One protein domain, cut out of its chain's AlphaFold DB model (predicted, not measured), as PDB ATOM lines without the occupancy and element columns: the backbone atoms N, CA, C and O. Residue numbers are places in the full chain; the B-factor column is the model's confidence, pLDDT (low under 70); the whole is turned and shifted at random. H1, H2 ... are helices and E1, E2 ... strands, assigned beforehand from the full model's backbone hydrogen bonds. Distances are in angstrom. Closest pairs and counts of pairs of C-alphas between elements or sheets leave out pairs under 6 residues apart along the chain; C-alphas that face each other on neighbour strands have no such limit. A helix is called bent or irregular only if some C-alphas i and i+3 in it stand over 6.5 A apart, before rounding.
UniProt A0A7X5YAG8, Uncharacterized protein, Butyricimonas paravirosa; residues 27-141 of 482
ATOM      1  N   GLU A  27       9.086 -35.295   6.553       71.00
ATOM      2  CA  GLU A  27       9.818 -36.280   7.346       71.00
ATOM      3  C   GLU A  27       8.980 -37.561   7.491       71.00
ATOM      4  O   GLU A  27       7.747 -37.478   7.586       71.00
ATOM      5  N   PRO A  28       9.613 -38.750   7.528       80.56
ATOM      6  CA  PRO A  28       8.892 -39.999   7.714       80.56
ATOM      7  C   PRO A  28       7.929 -39.913   8.900       80.56
ATOM      8  O   PRO A  28       8.329 -39.585  10.020       80.56
ATOM      9  N   LEU A  29       6.649 -40.198   8.647       79.75
ATOM     10  CA  LEU A  29       5.625 -40.056   9.673       79.75
ATOM     11  C   LEU A  29       5.832 -41.081  10.797       79.75
ATOM     12  O   LEU A  29       5.889 -42.295  10.543       79.75
ATOM     13  N   ASN A  30       5.892 -40.587  12.034       76.62
ATOM     14  CA  ASN A  30       5.807 -41.413  13.231       76.62
ATOM     15  C   ASN A  30       4.358 -41.889  13.435       76.62
ATOM     16  O   ASN A  30       3.493 -41.770  12.557       76.62
ATOM     17  N   SER A  31       4.101 -42.520  14.571       70.88
ATOM     18  CA  SER A  31       2.798 -43.110  14.847       70.88
ATOM     19  C   SER A  31       1.701 -42.045  14.973       70.88
ATOM     20  O   SER A  31       0.596 -42.209  14.455       70.88
ATOM     21  N   GLU A  32       2.045 -40.921  15.590       73.31
ATOM     22  CA  GLU A  32       1.213 -39.751  15.846       73.31
ATOM     23  C   GLU A  32       0.885 -39.023  14.539       73.31
ATOM     24  O   GLU A  32      -0.284 -38.774  14.231       73.31
ATOM     25  N   GLY A  33       1.899 -38.781  13.707       80.06
ATOM     26  CA  GLY A  33       1.751 -38.167  12.395       80.06
ATOM     27  C   GLY A  33       0.880 -38.999  11.463       80.06
ATOM     28  O   GLY A  33       0.009 -38.452  10.790       80.06
ATOM     29  N   LYS A  34       1.020 -40.330  11.462       78.06
ATOM     30  CA  LYS A  34       0.130 -41.211  10.682       78.06
ATOM     31  C   LYS A  34      -1.322 -41.110  11.136       78.06
ATOM     32  O   LYS A  34      -2.211 -41.066  10.287       78.06
ATOM     33  N   GLN A  35      -1.569 -41.074  12.445       76.62
ATOM     34  CA  GLN A  35      -2.920 -40.950  12.998       76.62
ATOM     35  C   GLN A  35      -3.555 -39.619  12.611       76.62
ATOM     36  O   GLN A  35      -4.662 -39.599  12.076       76.62
ATOM     37  N   PHE A  36      -2.820 -38.526  12.802       85.25
ATOM     38  CA  PHE A  36      -3.270 -37.198  12.416       85.25
ATOM     39  C   PHE A  36      -3.582 -37.120  10.912       85.25
ATOM     40  O   PHE A  36      -4.675 -36.702  10.528       85.25
ATOM     41  N   MET A  37      -2.667 -37.594  10.058       86.06
ATOM     42  CA  MET A  37      -2.865 -37.578   8.606       86.06
ATOM     43  C   MET A  37      -4.048 -38.456   8.175       86.06
ATOM     44  O   MET A  37      -4.813 -38.078   7.288       86.06
ATOM     45  N   THR A  38      -4.253 -39.595   8.846       84.31
ATOM     46  CA  THR A  38      -5.427 -40.453   8.630       84.31
ATOM     47  C   THR A  38      -6.713 -39.711   8.989       84.31
ATOM     48  O   THR A  38      -7.652 -39.720   8.196       84.31
ATOM     49  N   LEU A  39      -6.752 -39.015  10.130       83.69
ATOM     50  CA  LEU A  39      -7.929 -38.261  10.553       83.69
ATOM     51  C   LEU A  39      -8.261 -37.127   9.581       83.69
ATOM     52  O   LEU A  39      -9.410 -37.018   9.163       83.69
ATOM     53  N   ILE A  40      -7.300 -36.287   9.187       88.00
ATOM     54  CA  ILE A  40      -7.618 -35.181   8.269       88.00
ATOM     55  C   ILE A  40      -8.051 -35.691   6.897       88.00
ATOM     56  O   ILE A  40      -8.888 -35.065   6.262       88.00
ATOM     57  N   SER A  41      -7.585 -36.872   6.479       84.12
ATOM     58  CA  SER A  41      -8.015 -37.468   5.212       84.12
ATOM     59  C   SER A  41      -9.502 -37.857   5.173       84.12
ATOM     60  O   SER A  41     -10.019 -38.177   4.104       84.12
ATOM     61  N   THR A  42     -10.199 -37.806   6.316       82.00
ATOM     62  CA  THR A  42     -11.629 -38.132   6.423       82.00
ATOM     63  C   THR A  42     -12.568 -37.060   5.863       82.00
ATOM     64  O   THR A  42     -13.715 -37.394   5.572       82.00
ATOM     65  N   TYR A  43     -12.127 -35.805   5.678       87.06
ATOM     66  CA  TYR A  43     -12.989 -34.730   5.159       87.06
ATOM     67  C   TYR A  43     -12.543 -34.218   3.790       87.06
ATOM     68  O   TYR A  43     -11.362 -34.145   3.486       87.06
ATOM     69  N   GLU A  44     -13.507 -33.839   2.955       84.62
ATOM     70  CA  GLU A  44     -13.327 -33.664   1.505       84.62
ATOM     71  C   GLU A  44     -12.244 -32.647   1.092       84.62
ATOM     72  O   GLU A  44     -11.547 -32.868   0.105       84.62
ATOM     73  N   ASN A  45     -12.068 -31.558   1.847       88.75
ATOM     74  CA  ASN A  45     -11.216 -30.423   1.456       88.75
ATOM     75  C   ASN A  45      -9.809 -30.431   2.079       88.75
ATOM     76  O   ASN A  45      -9.086 -29.433   1.996       88.75
ATOM     77  N   TRP A  46      -9.398 -31.540   2.696       88.25
ATOM     78  CA  TRP A  46      -8.200 -31.570   3.533       88.25
ATOM     79  C   TRP A  46      -6.909 -31.202   2.804       88.25
ATOM     80  O   TRP A  46      -6.059 -30.541   3.391       88.25
ATOM     81  N   GLN A  47      -6.750 -31.555   1.523       87.44
ATOM     82  CA  GLN A  47      -5.542 -31.210   0.766       87.44
ATOM     83  C   GLN A  47      -5.423 -29.701   0.533       87.44
ATOM     84  O   GLN A  47      -4.331 -29.140   0.608       87.44
ATOM     85  N   THR A  48      -6.540 -29.031   0.238       88.06
ATOM     86  CA  THR A  48      -6.559 -27.578   0.020       88.06
ATOM     87  C   THR A  48      -6.259 -26.830   1.317       88.06
ATOM     88  O   THR A  48      -5.467 -25.879   1.321       88.06
ATOM     89  N   ASP A  49      -6.817 -27.299   2.430       89.12
ATOM     90  CA  ASP A  49      -6.540 -26.737   3.748       89.12
ATOM     91  C   ASP A  49      -5.088 -27.005   4.169       89.12
ATOM     92  O   ASP A  49      -4.399 -26.092   4.623       89.12
ATOM     93  N   TRP A  50      -4.562 -28.203   3.905       90.06
ATOM     94  CA  TRP A  50      -3.166 -28.560   4.172       90.06
ATOM     95  C   TRP A  50      -2.173 -27.691   3.393       90.06
ATOM     96  O   TRP A  50      -1.183 -27.208   3.947       90.06
ATOM     97  N   GLN A  51      -2.457 -27.406   2.120       87.75
ATOM     98  CA  GLN A  51      -1.669 -26.455   1.330       87.75
ATOM     99  C   GLN A  51      -1.726 -25.041   1.915       87.75
ATOM    100  O   GLN A  51      -0.731 -24.315   1.881       87.75
ATOM    101  N   THR A  52      -2.872 -24.632   2.456       87.94
ATOM    102  CA  THR A  52      -3.026 -23.329   3.117       87.94
ATOM    103  C   THR A  52      -2.207 -23.264   4.405       87.94
ATOM    104  O   THR A  52      -1.470 -22.301   4.608       87.94
ATOM    105  N   VAL A  53      -2.242 -24.321   5.218       89.69
ATOM    106  CA  VAL A  53      -1.400 -24.471   6.413       89.69
ATOM    107  C   VAL A  53       0.089 -24.442   6.045       89.69
ATOM    108  O   VAL A  53       0.867 -23.738   6.682       89.69
ATOM    109  N   THR A  54       0.487 -25.114   4.964       89.88
ATOM    110  CA  THR A  54       1.887 -25.161   4.502       89.88
ATOM    111  C   THR A  54       2.392 -23.803   3.994       89.88
ATOM    112  O   THR A  54       3.565 -23.465   4.127       89.88
ATOM    113  N   LYS A  55       1.509 -22.943   3.468       88.62
ATOM    114  CA  LYS A  55       1.877 -21.551   3.129       88.62
ATOM    115  C   LYS A  55       2.187 -20.708   4.370       88.62
ATOM    116  O   LYS A  55       2.901 -19.708   4.271       88.62
ATOM    117  N   MET A  56       1.670 -21.094   5.538       86.00
ATOM    118  CA  MET A  56       1.935 -20.412   6.806       86.00
ATOM    119  C   MET A  56       3.285 -20.809   7.409       86.00
ATOM    120  O   MET A  56       3.851 -20.024   8.163       86.00
ATOM    121  N   GLY A  57       3.855 -21.951   7.037       89.19
ATOM    122  CA  GLY A  57       5.144 -22.457   7.508       89.19
ATOM    123  C   GLY A  57       5.208 -23.970   7.317       89.19
ATOM    124  O   GLY A  57       4.377 -24.537   6.623       89.19
ATOM    125  N   THR A  58       6.169 -24.641   7.941       91.56
ATOM    126  CA  THR A  58       6.263 -26.108   7.895       91.56
ATOM    127  C   THR A  58       5.376 -26.711   8.990       91.56
ATOM    128  O   THR A  58       5.737 -26.588  10.164       91.56
ATOM    129  N   PRO A  59       4.211 -27.314   8.675       92.38
ATOM    130  CA  PRO A  59       3.435 -28.046   9.669       92.38
ATOM    131  C   PRO A  59       4.180 -29.306  10.112       92.38
ATOM    132  O   PRO A  59       4.767 -30.007   9.289       92.38
ATOM    133  N   LEU A  60       4.118 -29.615  11.406       91.00
ATOM    134  CA  LEU A  60       4.771 -30.788  11.984       91.00
ATOM    135  C   LEU A  60       3.725 -31.824  12.419       91.00
ATOM    136  O   LEU A  60       3.289 -31.815  13.568       91.00
ATOM    137  N   PRO A  61       3.300 -32.735  11.529       88.81
ATOM    138  CA  PRO A  61       2.314 -33.762  11.879       88.81
ATOM    139  C   PRO A  61       2.834 -34.737  12.942       88.81
ATOM    140  O   PRO A  61       2.050 -35.235  13.737       88.81
ATOM    141  N   ASN A  62       4.145 -34.989  12.986       83.62
ATOM    142  CA  ASN A  62       4.772 -35.861  13.983       83.62
ATOM    143  C   ASN A  62       4.719 -35.278  15.402       83.62
ATOM    144  O   ASN A  62       4.864 -36.015  16.372       83.62
ATOM    145  N   GLU A  63       4.489 -33.969  15.505       85.31
ATOM    146  CA  GLU A  63       4.326 -33.223  16.754       85.31
ATOM    147  C   GLU A  63       2.846 -32.915  17.041       85.31
ATOM    148  O   GLU A  63       2.534 -32.141  17.952       85.31
ATOM    149  N   ALA A  64       1.927 -33.475  16.243       85.69
ATOM    150  CA  ALA A  64       0.501 -33.265  16.405       85.69
ATOM    151  C   ALA A  64       0.002 -33.922  17.695       85.69
ATOM    152  O   ALA A  64       0.311 -35.077  17.980       85.69
ATOM    153  N   ALA A  65      -0.821 -33.200  18.451       79.25
ATOM    154  CA  ALA A  65      -1.329 -33.683  19.727       79.25
ATOM    155  C   ALA A  65      -2.825 -33.430  19.872       79.25
ATOM    156  O   ALA A  65      -3.332 -32.376  19.491       79.25
ATOM    157  N   ILE A  66      -3.531 -34.384  20.475       74.94
ATOM    158  CA  ILE A  66      -4.939 -34.205  20.826       74.94
ATOM    159  C   ILE A  66      -5.048 -33.531  22.179       74.94
ATOM    160  O   ILE A  66      -4.376 -33.930  23.134       74.94
ATOM    161  N   ARG A  67      -5.923 -32.533  22.277       73.62
ATOM    162  CA  ARG A  67      -6.309 -31.934  23.555       73.62
ATOM    163  C   ARG A  67      -7.817 -31.880  23.704       73.62
ATOM    164  O   ARG A  67      -8.552 -31.532  22.771       73.62
ATOM    165  N   PHE A  68      -8.263 -32.245  24.900       68.56
ATOM    166  CA  PHE A  68      -9.660 -32.250  25.288       68.56
ATOM    167  C   PHE A  68      -9.967 -30.973  26.051       68.56
ATOM    168  O   PHE A  68      -9.554 -30.808  27.191       68.56
ATOM    169  N   PHE A  69     -10.729 -30.091  25.415       68.31
ATOM    170  CA  PHE A  69     -11.243 -28.895  26.060       68.31
ATOM    171  C   PHE A  69     -12.705 -29.136  26.423       68.31
ATOM    172  O   PHE A  69     -13.507 -29.470  25.552       68.31
ATOM    173  N   LEU A  70     -13.088 -28.965  27.690       67.81
ATOM    174  CA  LEU A  70     -14.496 -29.118  28.075       67.81
ATOM    175  C   LEU A  70     -15.343 -27.945  27.590       67.81
ATOM    176  O   LEU A  70     -16.477 -28.170  27.209       67.81
ATOM    177  N   SER A  71     -14.823 -26.715  27.542       60.09
ATOM    178  CA  SER A  71     -15.590 -25.517  27.145       60.09
ATOM    179  C   SER A  71     -15.937 -25.436  25.655       60.09
ATOM    180  O   SER A  71     -16.762 -24.620  25.259       60.09
ATOM    181  N   GLN A  72     -15.300 -26.256  24.823       67.25
ATOM    182  CA  GLN A  72     -15.375 -26.203  23.364       67.25
ATOM    183  C   GLN A  72     -15.170 -27.610  22.785       67.25
ATOM    184  O   GLN A  72     -15.216 -28.595  23.517       67.25
ATOM    185  N   ASN A  73     -14.978 -27.738  21.472       68.31
ATOM    186  CA  ASN A  73     -14.620 -29.028  20.882       68.31
ATOM    187  C   ASN A  73     -13.178 -29.418  21.245       68.31
ATOM    188  O   ASN A  73     -12.343 -28.565  21.534       68.31
ATOM    189  N   SER A  74     -12.884 -30.715  21.248       76.69
ATOM    190  CA  SER A  74     -11.506 -31.214  21.316       76.69
ATOM    191  C   SER A  74     -10.807 -30.950  19.985       76.69
ATOM    192  O   SER A  74     -11.470 -30.925  18.947       76.69
ATOM    193  N   TYR A  75      -9.488 -30.773  19.993       80.44
ATOM    194  CA  TYR A  75      -8.735 -30.488  18.769       80.44
ATOM    195  C   TYR A  75      -7.516 -31.389  18.634       80.44
ATOM    196  O   TYR A  75      -6.841 -31.679  19.624       80.44
ATOM    197  N   TYR A  76      -7.201 -31.749  17.392       84.94
ATOM    198  CA  TYR A  76      -5.831 -32.033  16.996       84.94
ATOM    199  C   TYR A  76      -5.106 -30.710  16.776       84.94
ATOM    200  O   TYR A  76      -5.547 -29.859  16.002       84.94
ATOM    201  N   ILE A  77      -3.993 -30.546  17.471       87.12
ATOM    202  CA  ILE A  77      -3.189 -29.335  17.487       87.12
ATOM    203  C   ILE A  77      -1.904 -29.639  16.736       87.12
ATOM    204  O   ILE A  77      -1.152 -30.520  17.147       87.12
ATOM    205  N   VAL A  78      -1.651 -28.904  15.656       91.56
ATOM    206  CA  VAL A  78      -0.458 -29.080  14.821       91.56
ATOM    207  C   VAL A  78       0.375 -27.804  14.860       91.56
ATOM    208  O   VAL A  78      -0.122 -26.752  14.432       91.56
ATOM    209  N   PRO A  79       1.626 -27.854  15.348       91.44
ATOM    210  CA  PRO A  79       2.494 -26.693  15.324       91.44
ATOM    211  C   PRO A  79       2.995 -26.429  13.900       91.44
ATOM    212  O   PRO A  79       3.276 -27.348  13.127       91.44
ATOM    213  N   ILE A  80       3.098 -25.148  13.559       92.56
ATOM    214  CA  ILE A  80       3.587 -24.660  12.270       92.56
ATOM    215  C   ILE A  80       4.866 -23.872  12.533       92.56
ATOM    216  O   ILE A  80       4.859 -22.882  13.273       92.56
ATOM    217  N   VAL A  81       5.960 -24.318  11.918       90.69
ATOM    218  CA  VAL A  81       7.310 -23.826  12.199       90.69
ATOM    219  C   VAL A  81       7.872 -22.992  11.053       90.69
ATOM    220  O   VAL A  81       7.724 -23.327   9.877       90.69
ATOM    221  N   ARG A  82       8.592 -21.926  11.403       89.31
ATOM    222  CA  ARG A  82       9.523 -21.212  10.522       89.31
ATOM    223  C   ARG A  82      10.860 -21.095  11.237       89.31
ATOM    224  O   ARG A  82      10.898 -20.656  12.374       89.31
ATOM    225  N   GLU A  83      11.950 -21.513  10.595       85.06
ATOM    226  CA  GLU A  83      13.309 -21.351  11.147       85.06
ATOM    227  C   GLU A  83      13.485 -21.921  12.577       85.06
ATOM    228  O   GLU A  83      14.176 -21.345  13.410       85.06
ATOM    229  N   LYS A  84      12.868 -23.083  12.861       82.19
ATOM    230  CA  LYS A  84      12.791 -23.738  14.191       82.19
ATOM    231  C   LYS A  84      11.982 -22.994  15.267       82.19
ATOM    232  O   LYS A  84      11.940 -23.456  16.405       82.19
ATOM    233  N   GLU A  85      11.293 -21.916  14.911       89.12
ATOM    234  CA  GLU A  85      10.327 -21.216  15.760       89.12
ATOM    235  C   GLU A  85       8.897 -21.648  15.418       89.12
ATOM    236  O   GLU A  85       8.490 -21.602  14.256       89.12
ATOM    237  N   ILE A  86       8.114 -22.051  16.420       89.62
ATOM    238  CA  ILE A  86       6.670 -22.267  16.268       89.62
ATOM    239  C   ILE A  86       6.003 -20.892  16.191       89.62
ATOM    240  O   ILE A  86       5.925 -20.169  17.186       89.62
ATOM    241  N   THR A  87       5.524 -20.531  15.000       88.00
ATOM    242  CA  THR A  87       4.937 -19.212  14.712       88.00
ATOM    243  C   THR A  87       3.418 -19.240  14.618       88.00
ATOM    244  O   THR A  87       2.769 -18.194  14.648       88.00
ATOM    245  N   SER A  88       2.821 -20.413  14.423       90.12
ATOM    246  CA  SER A  88       1.372 -20.579  14.298       90.12
ATOM    247  C   SER A  88       0.965 -21.995  14.681       90.12
ATOM    248  O   SER A  88       1.803 -22.895  14.745       90.12
ATOM    249  N   ILE A  89      -0.326 -22.194  14.926       91.19
ATOM    250  CA  ILE A  89      -0.897 -23.503  15.243       91.19
ATOM    251  C   ILE A  89      -2.154 -23.716  14.405       91.19
ATOM    252  O   ILE A  89      -2.980 -22.813  14.298       91.19
ATOM    253  N   ALA A  90      -2.306 -24.908  13.829       91.94
ATOM    254  CA  ALA A  90      -3.554 -25.344  13.214       91.94
ATOM    255  C   ALA A  90      -4.353 -26.209  14.195       91.94
ATOM    256  O   ALA A  90      -3.825 -27.163  14.770       91.94
ATOM    257  N   LEU A  91      -5.627 -25.870  14.368       89.31
ATOM    258  CA  LEU A  91      -6.576 -26.558  15.233       89.31
ATOM    259  C   LEU A  91      -7.608 -27.294  14.386       89.31
ATOM    260  O   LEU A  91      -8.502 -26.673  13.812       89.31
ATOM    261  N   TYR A  92      -7.503 -28.614  14.340       88.88
ATOM    262  CA  TYR A  92      -8.445 -29.487  13.647       88.88
ATOM    263  C   TYR A  92      -9.504 -29.973  14.638       88.88
ATOM    264  O   TYR A  92      -9.151 -30.703  15.568       88.88
ATOM    265  N   PRO A  93     -10.773 -29.546  14.515       85.50
ATOM    266  CA  PRO A  93     -11.809 -29.927  15.466       85.50
ATOM    267  C   PRO A  93     -12.107 -31.419  15.359       85.50
ATOM    268  O   PRO A  93     -12.426 -31.925  14.291       85.50
ATOM    269  N   ILE A  94     -12.061 -32.112  16.486       81.56
ATOM    270  CA  ILE A  94     -12.423 -33.520  16.576       81.56
ATOM    271  C   ILE A  94     -13.929 -33.613  16.801       81.56
ATOM    272  O   ILE A  94     -14.490 -32.948  17.678       81.56
ATOM    273  N   LEU A  95     -14.573 -34.451  16.000       78.00
ATOM    274  CA  LEU A  95     -15.994 -34.762  16.046       78.00
ATOM    275  C   LEU A  95     -16.165 -36.283  16.090       78.00
ATOM    276  O   LEU A  95     -15.298 -37.024  15.631       78.00
ATOM    277  N   VAL A  96     -17.297 -36.751  16.617       68.94
ATOM    278  CA  VAL A  96     -17.651 -38.177  16.619       68.94
ATOM    279  C   VAL A  96     -18.811 -38.414  15.661       68.94
ATOM    280  O   VAL A  96     -19.915 -37.925  15.891       68.94
ATOM    281  N   ASP A  97     -18.562 -39.197  14.613       67.25
ATOM    282  CA  ASP A  97     -19.581 -39.676  13.680       67.25
ATOM    283  C   ASP A  97     -20.080 -41.072  14.088       67.25
ATOM    284  O   ASP A  97     -19.304 -41.961  14.466       67.25
ATOM    285  N   GLY A  98     -21.403 -41.254  14.068       56.59
ATOM    286  CA  GLY A  98     -22.068 -42.520  14.406       56.59
ATOM    287  C   GLY A  98     -21.745 -43.091  15.796       56.59
ATOM    288  O   GLY A  98     -21.966 -44.279  16.031       56.59
ATOM    289  N   GLY A  99     -21.188 -42.283  16.705       53.59
ATOM    290  CA  GLY A  99     -20.788 -42.699  18.054       53.59
ATOM    291  C   GLY A  99     -19.504 -43.532  18.132       53.59
ATOM    292  O   GLY A  99     -19.200 -44.026  19.214       53.59
ATOM    293  N   LYS A 100     -18.775 -43.733  17.023       54.66
ATOM    294  CA  LYS A 100     -17.620 -44.656  16.984       54.66
ATOM    295  C   LYS A 100     -16.405 -44.146  16.218       54.66
ATOM    296  O   LYS A 100     -15.295 -44.537  16.554       54.66
ATOM    297  N   ASN A 101     -16.586 -43.293  15.211       64.50
ATOM    298  CA  ASN A 101     -15.482 -42.848  14.364       64.50
ATOM    299  C   ASN A 101     -15.144 -41.387  14.645       64.50
ATOM    300  O   ASN A 101     -16.037 -40.540  14.667       64.50
ATOM    301  N   LEU A 102     -13.856 -41.091  14.824       72.38
ATOM    302  CA  LEU A 102     -13.389 -39.711  14.838       72.38
ATOM    303  C   LEU A 102     -13.393 -39.155  13.413       72.38
ATOM    304  O   LEU A 102     -12.850 -39.771  12.496       72.38
ATOM    305  N   VAL A 103     -13.972 -37.973  13.253       81.62
ATOM    306  CA  VAL A 103     -13.907 -37.175  12.025       81.62
ATOM    307  C   VAL A 103     -13.464 -35.757  12.371       81.62
ATOM    308  O   VAL A 103     -13.489 -35.349  13.533       81.62
ATOM    309  N   THR A 104     -13.034 -34.997  11.370       87.88
ATOM    310  CA  THR A 104     -12.645 -33.590  11.534       87.88
ATOM    311  C   THR A 104     -13.194 -32.745  10.394       87.88
ATOM    312  O   THR A 104     -13.725 -33.267   9.419       87.88
ATOM    313  N   THR A 105     -13.074 -31.429  10.517       89.00
ATOM    314  CA  THR A 105     -13.336 -30.475   9.434       89.00
ATOM    315  C   THR A 105     -12.131 -29.564   9.222       89.00
ATOM    316  O   THR A 105     -11.079 -29.767   9.838       89.00
ATOM    317  N   SER A 106     -12.300 -28.551   8.367       89.38
ATOM    318  CA  SER A 106     -11.309 -27.506   8.118       89.38
ATOM    319  C   SER A 106     -10.737 -26.924   9.417       89.38
ATOM    320  O   SER A 106     -11.500 -26.696  10.366       89.38
ATOM    321  N   PRO A 107      -9.415 -26.679   9.469       92.31
ATOM    322  CA  PRO A 107      -8.758 -26.192  10.665       92.31
ATOM    323  C   PRO A 107      -8.979 -24.697  10.875       92.31
ATOM    324  O   PRO A 107      -9.029 -23.912   9.928       92.31
ATOM    325  N   THR A 108      -8.969 -24.290  12.140       90.00
ATOM    326  CA  THR A 108      -8.739 -22.891  12.511       90.00
ATOM    327  C   THR A 108      -7.243 -22.686  12.702       90.00
ATOM    328  O   THR A 108      -6.621 -23.382  13.504       90.00
ATOM    329  N   ILE A 109      -6.648 -21.738  11.982       90.25
ATOM    330  CA  ILE A 109      -5.238 -21.376  12.155       90.25
ATOM    331  C   ILE A 109      -5.172 -20.191  13.114       90.25
ATOM    332  O   ILE A 109      -5.875 -19.210  12.908       90.25
ATOM    333  N   ILE A 110      -4.338 -20.295  14.147       87.12
ATOM    334  CA  ILE A 110      -4.049 -19.197  15.071       87.12
ATOM    335  C   ILE A 110      -2.629 -18.719  14.797       87.12
ATOM    336  O   ILE A 110      -1.665 -19.475  14.979       87.12
ATOM    337  N   SER A 111      -2.498 -17.467  14.361       85.62
ATOM    338  CA  SER A 111      -1.192 -16.831  14.186       85.62
ATOM    339  C   SER A 111      -0.607 -16.349  15.518       85.62
ATOM    340  O   SER A 111      -1.289 -16.264  16.544       85.62
ATOM    341  N   LYS A 112       0.676 -15.979  15.509       80.75
ATOM    342  CA  LYS A 112       1.355 -15.365  16.656       80.75
ATOM    343  C   LYS A 112       0.681 -14.079  17.141       80.75
ATOM    344  O   LYS A 112       0.677 -13.802  18.336       80.75
ATOM    345  N   GLU A 113       0.112 -13.294  16.235       80.56
ATOM    346  CA  GLU A 113      -0.571 -12.038  16.550       80.56
ATOM    347  C   GLU A 113      -1.933 -12.287  17.212       80.56
ATOM    348  O   GLU A 113      -2.317 -11.590  18.153       80.56
ATOM    349  N   GLU A 114      -2.650 -13.311  16.751       80.31
ATOM    350  CA  GLU A 114      -3.959 -13.708  17.280       80.31
ATOM    351  C   GLU A 114      -3.838 -14.445  18.618       80.31
ATOM    352  O   GLU A 114      -4.743 -14.393  19.456       80.31
ATOM    353  N   ALA A 115      -2.687 -15.079  18.845       75.19
ATOM    354  CA  ALA A 115      -2.385 -15.892  20.009       75.19
ATOM    355  C   ALA A 115      -2.680 -15.215  21.346       75.19
ATOM    356  O   ALA A 115      -3.221 -15.831  22.266       75.19
ATOM    357  N   LYS A 116      -2.346 -13.928  21.442       72.62
ATOM    358  CA  LYS A 116      -2.479 -13.132  22.663       72.62
ATOM    359  C   LYS A 116      -3.927 -13.014  23.142       72.62
ATOM    360  O   LYS A 116      -4.183 -12.907  24.335       72.62
ATOM    361  N   ASN A 117      -4.891 -13.030  22.227       70.25
ATOM    362  CA  ASN A 117      -6.308 -12.894  22.568       70.25
ATOM    363  C   ASN A 117      -7.070 -14.217  22.421       70.25
ATOM    364  O   ASN A 117      -8.283 -14.251  22.617       70.25
ATOM    365  N   ASN A 118      -6.375 -15.305  22.074       72.94
ATOM    366  CA  ASN A 118      -6.982 -16.609  21.891       72.94
ATOM    367  C   ASN A 118      -6.910 -17.434  23.181       72.94
ATOM    368  O   ASN A 118      -5.844 -17.880  23.599       72.94
ATOM    369  N   ILE A 119      -8.069 -17.668  23.786       65.38
ATOM    370  CA  ILE A 119      -8.189 -18.317  25.096       65.38
ATOM    371  C   ILE A 119      -7.688 -19.762  25.110       65.38
ATOM    372  O   ILE A 119      -7.091 -20.202  26.089       65.38
ATOM    373  N   LEU A 120      -7.887 -20.480  23.999       68.94
ATOM    374  CA  LEU A 120      -7.425 -21.851  23.827       68.94
ATOM    375  C   LEU A 120      -5.899 -21.872  23.860       68.94
ATOM    376  O   LEU A 120      -5.303 -22.650  24.599       68.94
ATOM    377  N   LEU A 121      -5.265 -20.970  23.112       73.12
ATOM    378  CA  LEU A 121      -3.814 -20.918  23.054       73.12
ATOM    379  C   LEU A 121      -3.183 -20.430  24.364       73.12
ATOM    380  O   LEU A 121      -2.140 -20.946  24.749       73.12
ATOM    381  N   GLN A 122      -3.816 -19.495  25.079       69.75
ATOM    382  CA  GLN A 122      -3.349 -19.088  26.411       69.75
ATOM    383  C   GLN A 122      -3.417 -20.242  27.425       69.75
ATOM    384  O   GLN A 122      -2.519 -20.368  28.254       69.75
ATOM    385  N   GLY A 123      -4.426 -21.117  27.327       64.06
ATOM    386  CA  GLY A 123      -4.467 -22.367  28.093       64.06
ATOM    387  C   GLY A 123      -3.344 -23.325  27.694       64.06
ATOM    388  O   GLY A 123      -2.576 -23.772  28.542       64.06
ATOM    389  N   LEU A 124      -3.163 -23.550  26.390       68.50
ATOM    390  CA  LEU A 124      -2.106 -24.422  25.873       68.50
ATOM    391  C   LEU A 124      -0.691 -23.977  26.251       68.50
ATOM    392  O   LEU A 124       0.160 -24.838  26.467       68.50
ATOM    393  N   LEU A 125      -0.426 -22.669  26.348       66.56
ATOM    394  CA  LEU A 125       0.880 -22.134  26.758       66.56
ATOM    395  C   LEU A 125       1.309 -22.618  28.148       66.56
ATOM    396  O   LEU A 125       2.508 -22.733  28.407       66.56
ATOM    397  N   LYS A 126       0.342 -22.932  29.014       59.66
ATOM    398  CA  LYS A 126       0.562 -23.468  30.363       59.66
ATOM    399  C   LYS A 126       0.604 -25.001  30.399       59.66
ATOM    400  O   LYS A 126       0.980 -25.573  31.415       59.66
ATOM    401  N   SER A 127       0.257 -25.663  29.294       60.81
ATOM    402  CA  SER A 127       0.203 -27.123  29.198       60.81
ATOM    403  C   SER A 127       1.584 -27.768  29.047       60.81
ATOM    404  O   SER A 127       2.556 -27.171  28.564       60.81
ATOM    405  N   THR A 128       1.655 -29.063  29.349       63.47
ATOM    406  CA  THR A 128       2.849 -29.889  29.112       63.47
ATOM    407  C   THR A 128       3.218 -30.008  27.629       63.47
ATOM    408  O   THR A 128       4.383 -30.260  27.321       63.47
ATOM    409  N   LEU A 129       2.283 -29.752  26.698       72.44
ATOM    410  CA  LEU A 129       2.520 -29.841  25.247       72.44
ATOM    411  C   LEU A 129       3.674 -28.938  24.802       72.44
ATOM    412  O   LEU A 129       4.554 -29.338  24.044       72.44
ATOM    413  N   PHE A 130       3.700 -27.719  25.330       73.44
ATOM    414  CA  PHE A 130       4.713 -26.728  24.993       73.44
ATOM    415  C   PHE A 130       6.084 -27.101  25.556       73.44
ATOM    416  O   PHE A 130       7.110 -26.811  24.941       73.44
ATOM    417  N   SER A 131       6.106 -27.773  26.708       71.06
ATOM    418  CA  SER A 131       7.336 -28.312  27.288       71.06
ATOM    419  C   SER A 131       7.906 -29.445  26.430       71.06
ATOM    420  O   SER A 131       9.116 -29.478  26.221       71.06
ATOM    421  N   VAL A 132       7.048 -30.303  25.863       73.94
ATOM    422  CA  VAL A 132       7.453 -31.353  24.911       73.94
ATOM    423  C   VAL A 132       8.058 -30.738  23.650       73.94
ATOM    424  O   VAL A 132       9.180 -31.076  23.286       73.94
ATOM    425  N   TRP A 133       7.394 -29.760  23.032       84.25
ATOM    426  CA  TRP A 133       7.934 -29.108  21.833       84.25
ATOM    427  C   TRP A 133       9.255 -28.371  22.096       84.25
ATOM    428  O   TRP A 133      10.179 -28.441  21.285       84.25
ATOM    429  N   LYS A 134       9.401 -27.713  23.253       82.44
ATOM    430  CA  LYS A 134      10.687 -27.122  23.663       82.44
ATOM    431  C   LYS A 134      11.774 -28.188  23.830       82.44
ATOM    432  O   LYS A 134      12.903 -27.968  23.392       82.44
ATOM    433  N   ALA A 135      11.448 -29.335  24.429       80.38
ATOM    434  CA  ALA A 135      12.374 -30.458  24.574       80.38
ATOM    435  C   ALA A 135      12.794 -31.050  23.215       80.38
ATOM    436  O   ALA A 135      13.951 -31.431  23.052       80.38
ATOM    437  N   ASN A 136      11.899 -31.017  22.222       81.38
ATOM    438  CA  ASN A 136      12.175 -31.410  20.836       81.38
ATOM    439  C   ASN A 136      12.976 -30.349  20.046       81.38
ATOM    440  O   ASN A 136      13.267 -30.526  18.865       81.38
ATOM    441  N   GLY A 137      13.406 -29.264  20.702       83.81
ATOM    442  CA  GLY A 137      14.335 -28.280  20.144       83.81
ATOM    443  C   GLY A 137      13.675 -27.128  19.386       83.81
ATOM    444  O   GLY A 137      14.378 -26.389  18.691       83.81
ATOM    445  N   TYR A 138      12.358 -26.957  19.521       86.19
ATOM    446  CA  TYR A 138      11.633 -25.831  18.939       86.19
ATOM    447  C   TYR A 138      11.624 -24.625  19.882       86.19
ATOM    448  O   TYR A 138      11.392 -24.751  21.087       86.19
ATOM    449  N   SER A 139      11.845 -23.428  19.337       86.19
ATOM    450  CA  SER A 139      11.571 -22.191  20.068       86.19
ATOM    451  C   SER A 139      10.086 -21.849  19.957       86.19
ATOM    452  O   SER A 139       9.433 -22.101  18.945       86.19
ATOM    453  N   ILE A 140       9.529 -21.285  21.026       81.00
ATOM    454  CA  ILE A 140       8.117 -20.911  21.093       81.00
ATOM    455  C   ILE A 140       8.040 -19.440  21.464       81.00
ATOM    456  O   ILE A 140       8.589 -19.034  22.487       81.00
ATOM    457  N   ASN A 141       7.347 -18.657  20.641       72.06
ATOM    458  CA  ASN A 141       7.304 -17.207  20.769       72.06
ATOM    459  C   ASN A 141       5.874 -16.678  20.633       72.06
ATOM    460  O   ASN A 141       5.585 -15.820  19.802       72.06
TER     461      ASN A 141
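AT A GLANCE: This is residues 27 to 141 of the 482 residues of an uncharacterized protein of Butyricimonas paravirosa (UniProt A0A7X5YAG8). A strongly twisted antiparallel sheet is built round one long bent strand, E3, and helices H1 and H2 cover one of its faces, H2 running along the strands and H1 across them. After the sheet the short helices H3, H4 and H5 follow one another round its margin; H3 and H4 only graze it, and H5 is beside the strands. The printed part has 115 residues with five named helices and five named strands, in the order H1 H2 E1 E2 E3 E4 E5 H3 H4 H5; the class is mixed, helices and strands. The sheet is branched: E2 is on one side of E3, E4 and E5 are on the other, and E1 is beside E2. The whole is compact and rounded, with a radius of gyration of the C-alphas of 13.5 A and spans of 39 by 33 by 24 A.

HOW THE PARTS SIT: H1, residues 31 to 40, is on the sheet at a height of 8.4 A and only just over E3, residues 85 to 97, with 3 of its C-alphas falling on that strand; it runs across the strands, at 64 degrees to E3 on the local plane. Its closest C-alphas to E4, residues 101 to 104, are those of Ile 40 and Thr 104, 6.2 A apart. H2, residues 46 to 56, is on the same face at a height of 9.8 A, over E3 and only just over E2, residues 75 to 82, on which 3 of its C-alphas fall; it runs along the strands, at 10 degrees to E3 on the local plane. H1 and H2 are close but not clearly touching, with the C-alphas of Ile 40 and Trp 46 closest at 6.0 A, and run opposite ways at a steep tilt of 64 degrees. E1, residues 65 to 67, begins a meander of E1 E2 E3 E4, each strand the antiparallel neighbour of the one before. In the hairpin of E1 and E2, N 67 and O 75 are 2.9 A apart, within hydrogen-bond range. In the hairpin of E2 and E3, N 78 and O 90 are 2.9 A apart. E3 bends by 52 degrees at residue 88, and its pairing is staggered: residues 85 to 93 pair with E2, 88 to 91 with E5, residues 108 to 111, and 94 to 97 with E4. N 95 and O 103 of E3 and E4, a hairpin, are 2.8 A apart, as are N 91 and O 108 of E3 and E5. H3, residues 112 to 115, and H4, residues 119 to 125, are close but not clearly touching, the C-alphas of Ala 115 and Leu 121 being closest at 6.0 A. H5, residues 128 to 135, is on the sheet at a height of 8.2 A, over none of the strands. In H1, H2, H4 and H5 every O i to N i+4 pair is within hydrogen-bond range; H3 is too short for such a pair.

IN THESE COORDINATES: H1 begins at C-alpha 31, (2.798, -43.110, 14.847), and is 14.7 A long; H2 is 15.4 A. E2 measures 22.1 A and E3 35.2 A, ending at C-alpha 97, (-19.581, -39.676, 13.680). H4 is 10.0 A long. H5 is 10.6 A long and ends at C-alpha 135, (12.374, -30.458, 24.574).

THE WHOLE: The two C-alphas farthest apart, those of Glu 83 and Gly 98, are 41.4 A apart. The printed part has no cut and no long link. Its mean pLDDT is 80.1; residues 68 to 73, 96 to 101, 119 to 120 and 122 to 128 are under 70.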